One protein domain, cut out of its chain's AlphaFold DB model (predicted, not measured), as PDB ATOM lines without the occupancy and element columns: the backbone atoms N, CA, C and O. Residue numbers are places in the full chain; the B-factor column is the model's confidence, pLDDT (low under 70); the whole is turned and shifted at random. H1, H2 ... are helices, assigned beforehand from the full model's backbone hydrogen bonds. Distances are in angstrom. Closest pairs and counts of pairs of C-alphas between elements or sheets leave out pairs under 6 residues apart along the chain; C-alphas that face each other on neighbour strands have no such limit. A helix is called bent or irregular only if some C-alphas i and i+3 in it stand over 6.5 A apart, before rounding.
ATOM      1  N   ASP A  36    -104.566   1.190 -25.940       94.19
ATOM      2  CA  ASP A  36    -103.564   0.556 -26.775       94.19
ATOM      3  C   ASP A  36    -102.348   0.101 -25.953       94.19
ATOM      4  O   ASP A  36    -102.036   0.597 -24.863       94.19
ATOM      5  N   ARG A  37    -101.629  -0.883 -26.496       92.69
ATOM      6  CA  ARG A  37    -100.504  -1.508 -25.800       92.69
ATOM      7  C   ARG A  37     -99.405  -0.505 -25.447       92.69
ATOM      8  O   ARG A  37     -98.808  -0.623 -24.381       92.69
ATOM      9  N   SER A  38     -99.160   0.482 -26.308       95.75
ATOM     10  CA  SER A  38     -98.079   1.448 -26.104       95.75
ATOM     11  C   SER A  38     -98.339   2.342 -24.886       95.75
ATOM     12  O   SER A  38     -97.440   2.541 -24.061       95.75
ATOM     13  N   LEU A  39     -99.588   2.787 -24.700       93.50
ATOM     14  CA  LEU A  39    -100.001   3.555 -23.531       93.50
ATOM     15  C   LEU A  39     -99.951   2.715 -22.253       93.50
ATOM     16  O   LEU A  39     -99.476   3.196 -21.224       93.50
ATOM     17  N   LEU A  40    -100.380   1.448 -22.314       92.06
ATOM     18  CA  LEU A  40    -100.277   0.524 -21.178       92.06
ATOM     19  C   LEU A  40     -98.828   0.327 -20.730       92.06
ATOM     20  O   LEU A  40     -98.548   0.337 -19.531       92.06
ATOM     21  N   GLU A  41     -97.902   0.167 -21.673       93.62
ATOM     22  CA  GLU A  41     -96.480   0.019 -21.374       93.62
ATOM     23  C   GLU A  41     -95.890   1.305 -20.782       93.62
ATOM     24  O   GLU A  41     -95.164   1.241 -19.790       93.62
ATOM     25  N   ALA A  42     -96.229   2.476 -21.333       94.06
ATOM     26  CA  ALA A  42     -95.793   3.764 -20.792       94.06
ATOM     27  C   ALA A  42     -96.290   3.983 -19.359       94.06
ATOM     28  O   ALA A  42     -95.505   4.308 -18.468       94.06
ATOM     29  N   PHE A  43     -97.572   3.722 -19.120       92.75
ATOM     30  CA  PHE A  43     -98.170   3.785 -17.795       92.75
ATOM     31  C   PHE A  43     -97.524   2.785 -16.822       92.75
ATOM     32  O   PHE A  43     -97.212   3.127 -15.677       92.75
ATOM     33  N   SER A  44     -97.295   1.545 -17.269       92.69
ATOM     34  CA  SER A  44     -96.669   0.509 -16.445       92.69
ATOM     35  C   SER A  44     -95.241   0.874 -16.054       92.69
ATOM     36  O   SER A  44     -94.860   0.585 -14.926       92.69
ATOM     37  N   ARG A  45     -94.465   1.513 -16.940       93.56
ATOM     38  CA  ARG A  45     -93.107   1.975 -16.610       93.56
ATOM     39  C   ARG A  45     -93.115   2.975 -15.458       93.56
ATOM     40  O   ARG A  45     -92.325   2.835 -14.542       93.56
ATOM     41  N   VAL A  46     -94.039   3.935 -15.475       92.44
ATOM     42  CA  VAL A  46     -94.132   4.958 -14.419       92.44
ATOM     43  C   VAL A  46     -94.624   4.365 -13.098       92.44
ATOM     44  O   VAL A  46     -94.131   4.710 -12.028       92.44
ATOM     45  N   THR A  47     -95.619   3.481 -13.151       94.06
ATOM     46  CA  THR A  47     -96.267   2.971 -11.934       94.06
ATOM     47  C   THR A  47     -95.532   1.816 -11.273       94.06
ATOM     48  O   THR A  47     -95.686   1.632 -10.067       94.06
ATOM     49  N   ARG A  48     -94.716   1.061 -12.015       94.31
ATOM     50  CA  ARG A  48     -93.932  -0.060 -11.479       94.31
ATOM     51  C   ARG A  48     -93.059   0.371 -10.306       94.31
ATOM     52  O   ARG A  48     -93.195  -0.196  -9.228       94.31
ATOM     53  N   ASP A  49     -92.260   1.417 -10.488       93.94
ATOM     54  CA  ASP A  49     -91.346   1.907  -9.450       93.94
ATOM     55  C   ASP A  49     -92.095   2.358  -8.189       93.94
ATOM     56  O   ASP A  49     -91.598   2.217  -7.074       93.94
ATOM     57  N   LEU A  50     -93.310   2.892  -8.349       95.19
ATOM     58  CA  LEU A  50     -94.156   3.283  -7.222       95.19
ATOM     59  C   LEU A  50     -94.634   2.062  -6.434       95.19
ATOM     60  O   LEU A  50     -94.530   2.057  -5.211       95.19
ATOM     61  N   PHE A  51     -95.118   1.022  -7.116       95.00
ATOM     62  CA  PHE A  51     -95.534  -0.217  -6.457       95.00
ATOM     63  C   PHE A  51     -94.365  -0.933  -5.783       95.00
ATOM     64  O   PHE A  51     -94.509  -1.390  -4.653       95.00
ATOM     65  N   GLU A  52     -93.195  -0.968  -6.420       96.31
ATOM     66  CA  GLU A  52     -91.989  -1.545  -5.820       96.31
ATOM     67  C   GLU A  52     -91.558  -0.791  -4.556       96.31
ATOM     68  O   GLU A  52     -91.167  -1.412  -3.569       96.31
ATOM     69  N   LYS A  53     -91.665   0.543  -4.549       97.12
ATOM     70  CA  LYS A  53     -91.412   1.346  -3.344       97.12
ATOM     71  C   LYS A  53     -92.434   1.075  -2.246       97.12
ATOM     72  O   LYS A  53     -92.047   0.965  -1.091       97.12
ATOM     73  N   ILE A  54     -93.717   0.953  -2.590       97.12
ATOM     74  CA  ILE A  54     -94.770   0.628  -1.617       97.12
ATOM     75  C   ILE A  54     -94.481  -0.721  -0.952       97.12
ATOM     76  O   ILE A  54     -94.481  -0.804   0.272       97.12
ATOM     77  N   GLU A  55     -94.174  -1.751  -1.741       97.62
ATOM     78  CA  GLU A  55     -93.825  -3.080  -1.225       97.62
ATOM     79  C   GLU A  55     -92.591  -3.040  -0.316       97.62
ATOM     80  O   GLU A  55     -92.634  -3.548   0.805       97.62
ATOM     81  N   LYS A  56     -91.513  -2.372  -0.748       97.88
ATOM     82  CA  LYS A  56     -90.292  -2.225   0.062       97.88
ATOM     83  C   LYS A  56     -90.558  -1.514   1.384       97.88
ATOM     84  O   LYS A  56     -90.156  -2.019   2.426       97.88
ATOM     85  N   ASN A  57     -91.283  -0.400   1.354       98.06
ATOM     86  CA  ASN A  57     -91.604   0.366   2.555       98.06
ATOM     87  C   ASN A  57     -92.495  -0.433   3.515       98.06
ATOM     88  O   ASN A  57     -92.309  -0.368   4.725       98.06
ATOM     89  N   ASN A  58     -93.451  -1.205   2.991       98.25
ATOM     90  CA  ASN A  58     -94.285  -2.079   3.815       98.25
ATOM     91  C   ASN A  58     -93.449  -3.180   4.475       98.25
ATOM     92  O   ASN A  58     -93.631  -3.467   5.658       98.25
ATOM     93  N   HIS A  59     -92.519  -3.783   3.731       97.50
ATOM     94  CA  HIS A  59     -91.618  -4.794   4.272       97.50
ATOM     95  C   HIS A  59     -90.713  -4.222   5.369       97.50
ATOM     96  O   HIS A  59     -90.654  -4.780   6.462       97.50
ATOM     97  N   GLU A  60     -90.084  -3.073   5.111       96.88
ATOM     98  CA  GLU A  60     -89.243  -2.364   6.077       96.88
ATOM     99  C   GLU A  60     -90.038  -1.959   7.324       96.88
ATOM    100  O   GLU A  60     -89.621  -2.239   8.444       96.88
ATOM    101  N   SER A  61     -91.235  -1.390   7.153       97.81
ATOM    102  CA  SER A  61     -92.108  -1.022   8.272       97.81
ATOM    103  C   SER A  61     -92.476  -2.231   9.138       97.81
ATOM    104  O   SER A  61     -92.507  -2.118  10.364       97.81
ATOM    105  N   ASN A  62     -92.755  -3.385   8.525       97.56
ATOM    106  CA  ASN A  62     -93.062  -4.614   9.256       97.56
ATOM    107  C   ASN A  62     -91.829  -5.163   9.988       97.56
ATOM    108  O   ASN A  62     -91.944  -5.574  11.143       97.56
ATOM    109  N   ALA A  63     -90.654  -5.134   9.355       96.19
ATOM    110  CA  ALA A  63     -89.398  -5.544   9.979       96.19
ATOM    111  C   ALA A  63     -89.049  -4.652  11.182       96.19
ATOM    112  O   ALA A  63     -88.769  -5.157  12.268       96.19
ATOM    113  N   LEU A  64     -89.165  -3.329  11.034       97.00
ATOM    114  CA  LEU A  64     -88.955  -2.363  12.115       97.00
ATOM    115  C   LEU A  64     -89.942  -2.560  13.269       97.00
ATOM    116  O   LEU A  64     -89.547  -2.500  14.434       97.00
ATOM    117  N   ALA A  65     -91.217  -2.826  12.968       97.75
ATOM    118  CA  ALA A  65     -92.214  -3.133  13.989       97.75
ATOM    119  C   ALA A  65     -91.858  -4.414  14.760       97.75
ATOM    120  O   ALA A  65     -91.924  -4.419  15.987       97.75
ATOM    121  N   ALA A  66     -91.408  -5.462  14.065       96.69
ATOM    122  CA  ALA A  66     -90.970  -6.703  14.698       96.69
ATOM    123  C   ALA A  66     -89.726  -6.500  15.584       96.69
ATOM    124  O   ALA A  66     -89.684  -6.996  16.709       96.69
ATOM    125  N   ILE A  67     -88.740  -5.725  15.118       96.62
ATOM    126  CA  ILE A  67     -87.549  -5.367  15.904       96.62
ATOM    127  C   ILE A  67     -87.952  -4.574  17.154       96.62
ATOM    128  O   ILE A  67     -87.488  -4.877  18.253       96.62
ATOM    129  N   ARG A  68     -88.855  -3.596  17.020       96.69
ATOM    130  CA  ARG A  68     -89.403  -2.849  18.162       96.69
ATOM    131  C   ARG A  68     -90.061  -3.792  19.163       96.69
ATOM    132  O   ARG A  68     -89.762  -3.699  20.349       96.69
ATOM    133  N   ASP A  69     -90.938  -4.677  18.705       97.75
ATOM    134  CA  ASP A  69     -91.702  -5.571  19.580       97.75
ATOM    135  C   ASP A  69     -90.804  -6.598  20.285       97.75
ATOM    136  O   ASP A  69     -91.090  -6.998  21.413       97.75
ATOM    137  N   LEU A  70     -89.673  -6.958  19.672       95.62
ATOM    138  CA  LEU A  70     -88.629  -7.771  20.292       95.62
ATOM    139  C   LEU A  70     -87.822  -6.996  21.350       95.62
ATOM    140  O   LEU A  70     -87.553  -7.517  22.435       95.62
ATOM    141  N   LEU A  71     -87.385  -5.776  21.025       97.12
ATOM    142  CA  LEU A  71     -86.429  -5.021  21.842       97.12
ATOM    143  C   LEU A  71     -87.094  -4.244  22.979       97.12
ATOM    144  O   LEU A  71     -86.526  -4.149  24.068       97.12
ATOM    145  N   LEU A  72     -88.288  -3.691  22.753       97.25
ATOM    146  CA  LEU A  72     -88.955  -2.809  23.708       97.25
ATOM    147  C   LEU A  72     -89.222  -3.492  25.060       97.25
ATOM    148  O   LEU A  72     -88.886  -2.888  26.077       97.25
ATOM    149  N   PRO A  73     -89.725  -4.743  25.131       97.69
ATOM    150  CA  PRO A  73     -89.900  -5.423  26.412       97.69
ATOM    151  C   PRO A  73     -88.584  -5.568  27.185       97.69
ATOM    152  O   PRO A  73     -88.542  -5.284  28.378       97.69
ATOM    153  N   LYS A  74     -87.493  -5.924  26.496       97.06
ATOM    154  CA  LYS A  74     -86.162  -6.127  27.093       97.06
ATOM    155  C   LYS A  74     -85.527  -4.829  27.585       97.06
ATOM    156  O   LYS A  74     -84.831  -4.815  28.597       97.06
ATOM    157  N   LEU A  75     -85.773  -3.729  26.876       97.31
ATOM    158  CA  LEU A  75     -85.359  -2.393  27.304       97.31
ATOM    159  C   LEU A  75     -86.149  -1.939  28.537       97.31
ATOM    160  O   LEU A  75     -85.562  -1.393  29.468       97.31
ATOM    161  N   MET A  76     -87.459  -2.203  28.567       96.75
ATOM    162  CA  MET A  76     -88.334  -1.838  29.686       96.75
ATOM    163  C   MET A  76     -88.028  -2.636  30.960       96.75
ATOM    164  O   MET A  76     -88.119  -2.082  32.053       96.75
ATOM    165  N   THR A  77     -87.638  -3.911  30.838       97.62
ATOM    166  CA  THR A  77     -87.187  -4.727  31.981       97.62
ATOM    167  C   THR A  77     -85.745  -4.431  32.396       97.62
ATOM    168  O   THR A  77     -85.324  -4.833  33.479       97.62
ATOM    169  N   GLY A  78     -84.981  -3.714  31.564       96.06
ATOM    170  CA  GLY A  78     -83.560  -3.448  31.783       96.06
ATOM    171  C   GLY A  78     -82.649  -4.650  31.510       96.06
ATOM    172  O   GLY A  78     -81.477  -4.602  31.881       96.06
ATOM    173  N   GLU A  79     -83.161  -5.703  30.861       97.12
ATOM    174  CA  GLU A  79     -82.383  -6.872  30.420       97.12
ATOM    175  C   GLU A  79     -81.258  -6.497  29.452       97.12
ATOM    176  O   GLU A  79     -80.216  -7.145  29.445       97.12
ATOM    177  N   ILE A  80     -81.477  -5.463  28.636       96.62
ATOM    178  CA  ILE A  80     -80.490  -4.929  27.694       96.62
ATOM    179  C   ILE A  80     -80.397  -3.410  27.832       96.62
ATOM    180  O   ILE A  80     -81.359  -2.729  28.196       96.62
ATOM    181  N   ARG A  81     -79.230  -2.851  27.511       96.81
ATOM    182  CA  ARG A  81     -79.014  -1.403  27.407       96.81
ATOM    183  C   ARG A  81     -79.272  -0.916  25.983       96.81
ATOM    184  O   ARG A  81     -79.175  -1.668  25.020       96.81
ATOM    185  N   VAL A  82     -79.509   0.390  25.843       95.12
ATOM    186  CA  VAL A  82     -79.741   1.044  24.538       95.12
ATOM    187  C   VAL A  82     -78.625   0.731  23.535       95.12
ATOM    188  O   VAL A  82     -78.918   0.364  22.407       95.12
ATOM    189  N   ARG A  83     -77.354   0.754  23.964       96.31
ATOM    190  CA  ARG A  83     -76.204   0.417  23.099       96.31
ATOM    191  C   ARG A  83     -76.249  -1.010  22.543       96.31
ATOM    192  O   ARG A  83     -75.773  -1.256  21.442       96.31
ATOM    193  N   GLU A  84     -76.782  -1.959  23.311       94.50
ATOM    194  CA  GLU A  84     -76.923  -3.353  22.872       94.50
ATOM    195  C   GLU A  84     -78.092  -3.486  21.893       94.50
ATOM    196  O   GLU A  84     -77.958  -4.140  20.863       94.50
ATOM    197  N   ALA A  85     -79.204  -2.800  22.167       93.44
ATOM    198  CA  ALA A  85     -80.349  -2.734  21.265       93.44
ATOM    199  C   ALA A  85     -79.994  -2.097  19.907       93.44
ATOM    200  O   ALA A  85     -80.403  -2.621  18.875       93.44
ATOM    201  N   GLU A  86     -79.195  -1.023  19.890       94.31
ATOM    202  CA  GLU A  86     -78.691  -0.389  18.661       94.31
ATOM    203  C   GLU A  86     -77.861  -1.358  17.814       94.31
ATOM    204  O   GLU A  86     -78.027  -1.409  16.596       94.31
ATOM    205  N   LYS A  87     -77.009  -2.167  18.456       94.06
ATOM    206  CA  LYS A  87     -76.213  -3.183  17.762       94.06
ATOM    207  C   LYS A  87     -77.100  -4.263  17.135       94.06
ATOM    208  O   LYS A  87     -76.922  -4.580  15.968       94.06
ATOM    209  N   ILE A  88     -78.076  -4.782  17.885       91.44
ATOM    210  CA  ILE A  88     -79.004  -5.813  17.388       91.44
ATOM    211  C   ILE A  88     -79.847  -5.273  16.224       91.44
ATOM    212  O   ILE A  88     -80.026  -5.959  15.224       91.44
ATOM    213  N   ALA A  89     -80.349  -4.040  16.336       91.00
ATOM    214  CA  ALA A  89     -81.133  -3.412  15.277       91.00
ATOM    215  C   ALA A  89     -80.301  -3.163  14.008       91.00
ATOM    216  O   ALA A  89     -80.795  -3.401  12.912       91.00
ATOM    217  N   GLY A  90     -79.042  -2.733  14.153       89.19
ATOM    218  CA  GLY A  90     -78.132  -2.513  13.024       89.19
ATOM    219  C   GLY A  90     -77.621  -3.791  12.349       89.19
ATOM    220  O   GLY A  90     -77.141  -3.716  11.227       89.19
ATOM    221  N   GLU A  91     -77.705  -4.951  13.007       87.31
ATOM    222  CA  GLU A  91     -77.399  -6.260  12.405       87.31
ATOM    223  C   GLU A  91     -78.613  -6.879  11.685       87.31
ATOM    224  O   GLU A  91     -78.449  -7.783  10.867       87.31
ATOM    225  N   ALA A  92     -79.828  -6.421  12.004       76.94
ATOM    226  CA  ALA A  92     -81.085  -6.973  11.495       76.94
ATOM    227  C   ALA A  92     -81.635  -6.259  10.243       76.94
ATOM    228  O   ALA A  92     -82.581  -6.766   9.634       76.94
ATOM    229  N   ILE A  93     -81.073  -5.102   9.884       68.06
ATOM    230  CA  ILE A  93     -81.434  -4.259   8.730       68.06
ATOM    231  C   ILE A  93     -80.218  -4.169   7.809       68.06
ATOM    232  O   ILE A  93     -80.404  -4.297   6.579       68.06
TER     233      ILE A  93
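What this domain is: This is residues 36 to 93 of the 93 residues of an uncharacterized protein of Candidatus Kentron sp. TUN (UniProt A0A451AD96). One very long helix, H1, makes the length of a thin rod, and at its far end the chain turns back so that a short second helix, H2, folds alongside it as a lopsided helical hairpin. Residues 36 to 59 stick out from this hairpin as a free arm. The printed part has 58 residues with two named helices, H1 then H2, and no named strand; the class is all helix. It is extended, with a radius of gyration of the C-alphas of 19.1 A and spans of 62 by 16 by 10 A.

Where its parts are: H1 covers residues 37 to 77, from C-alpha 37 at (-100.504, -1.508, -25.800) to C-alpha 77 at (-87.187, -4.727, 31.981), 59.4 A. It has a kink of 36 degrees near residue 46, and it is only just irregular: C-alphas 70 and 73 are 6.7 A apart. H2 covers residues 82 to 92, 15.4 A, and ends at C-alpha 92 at (-81.085, -6.973, 11.495).

How they stand to each other: H1 touches H2 with residues 67 to 75 alone; the closest C-alphas are those of Leu 71 and Ala 85, 6.5 A apart. The two form a helical hairpin and run opposite ways at a shallow tilt of 34 degrees, only just short of steep. Every O i to N i+4 pair is within hydrogen-bond range in H2, and 33 of 37 are in H1.

The domain as a whole: The C-alphas of Asp 36 and Gly 78, the two farthest apart, are 62.0 A apart. The printed part has no cut, and the link from H1 to H2 is tight, with 4 residues. The mean pLDDT of the printed part is 94.6; residue 93, the chain's last, is under 70.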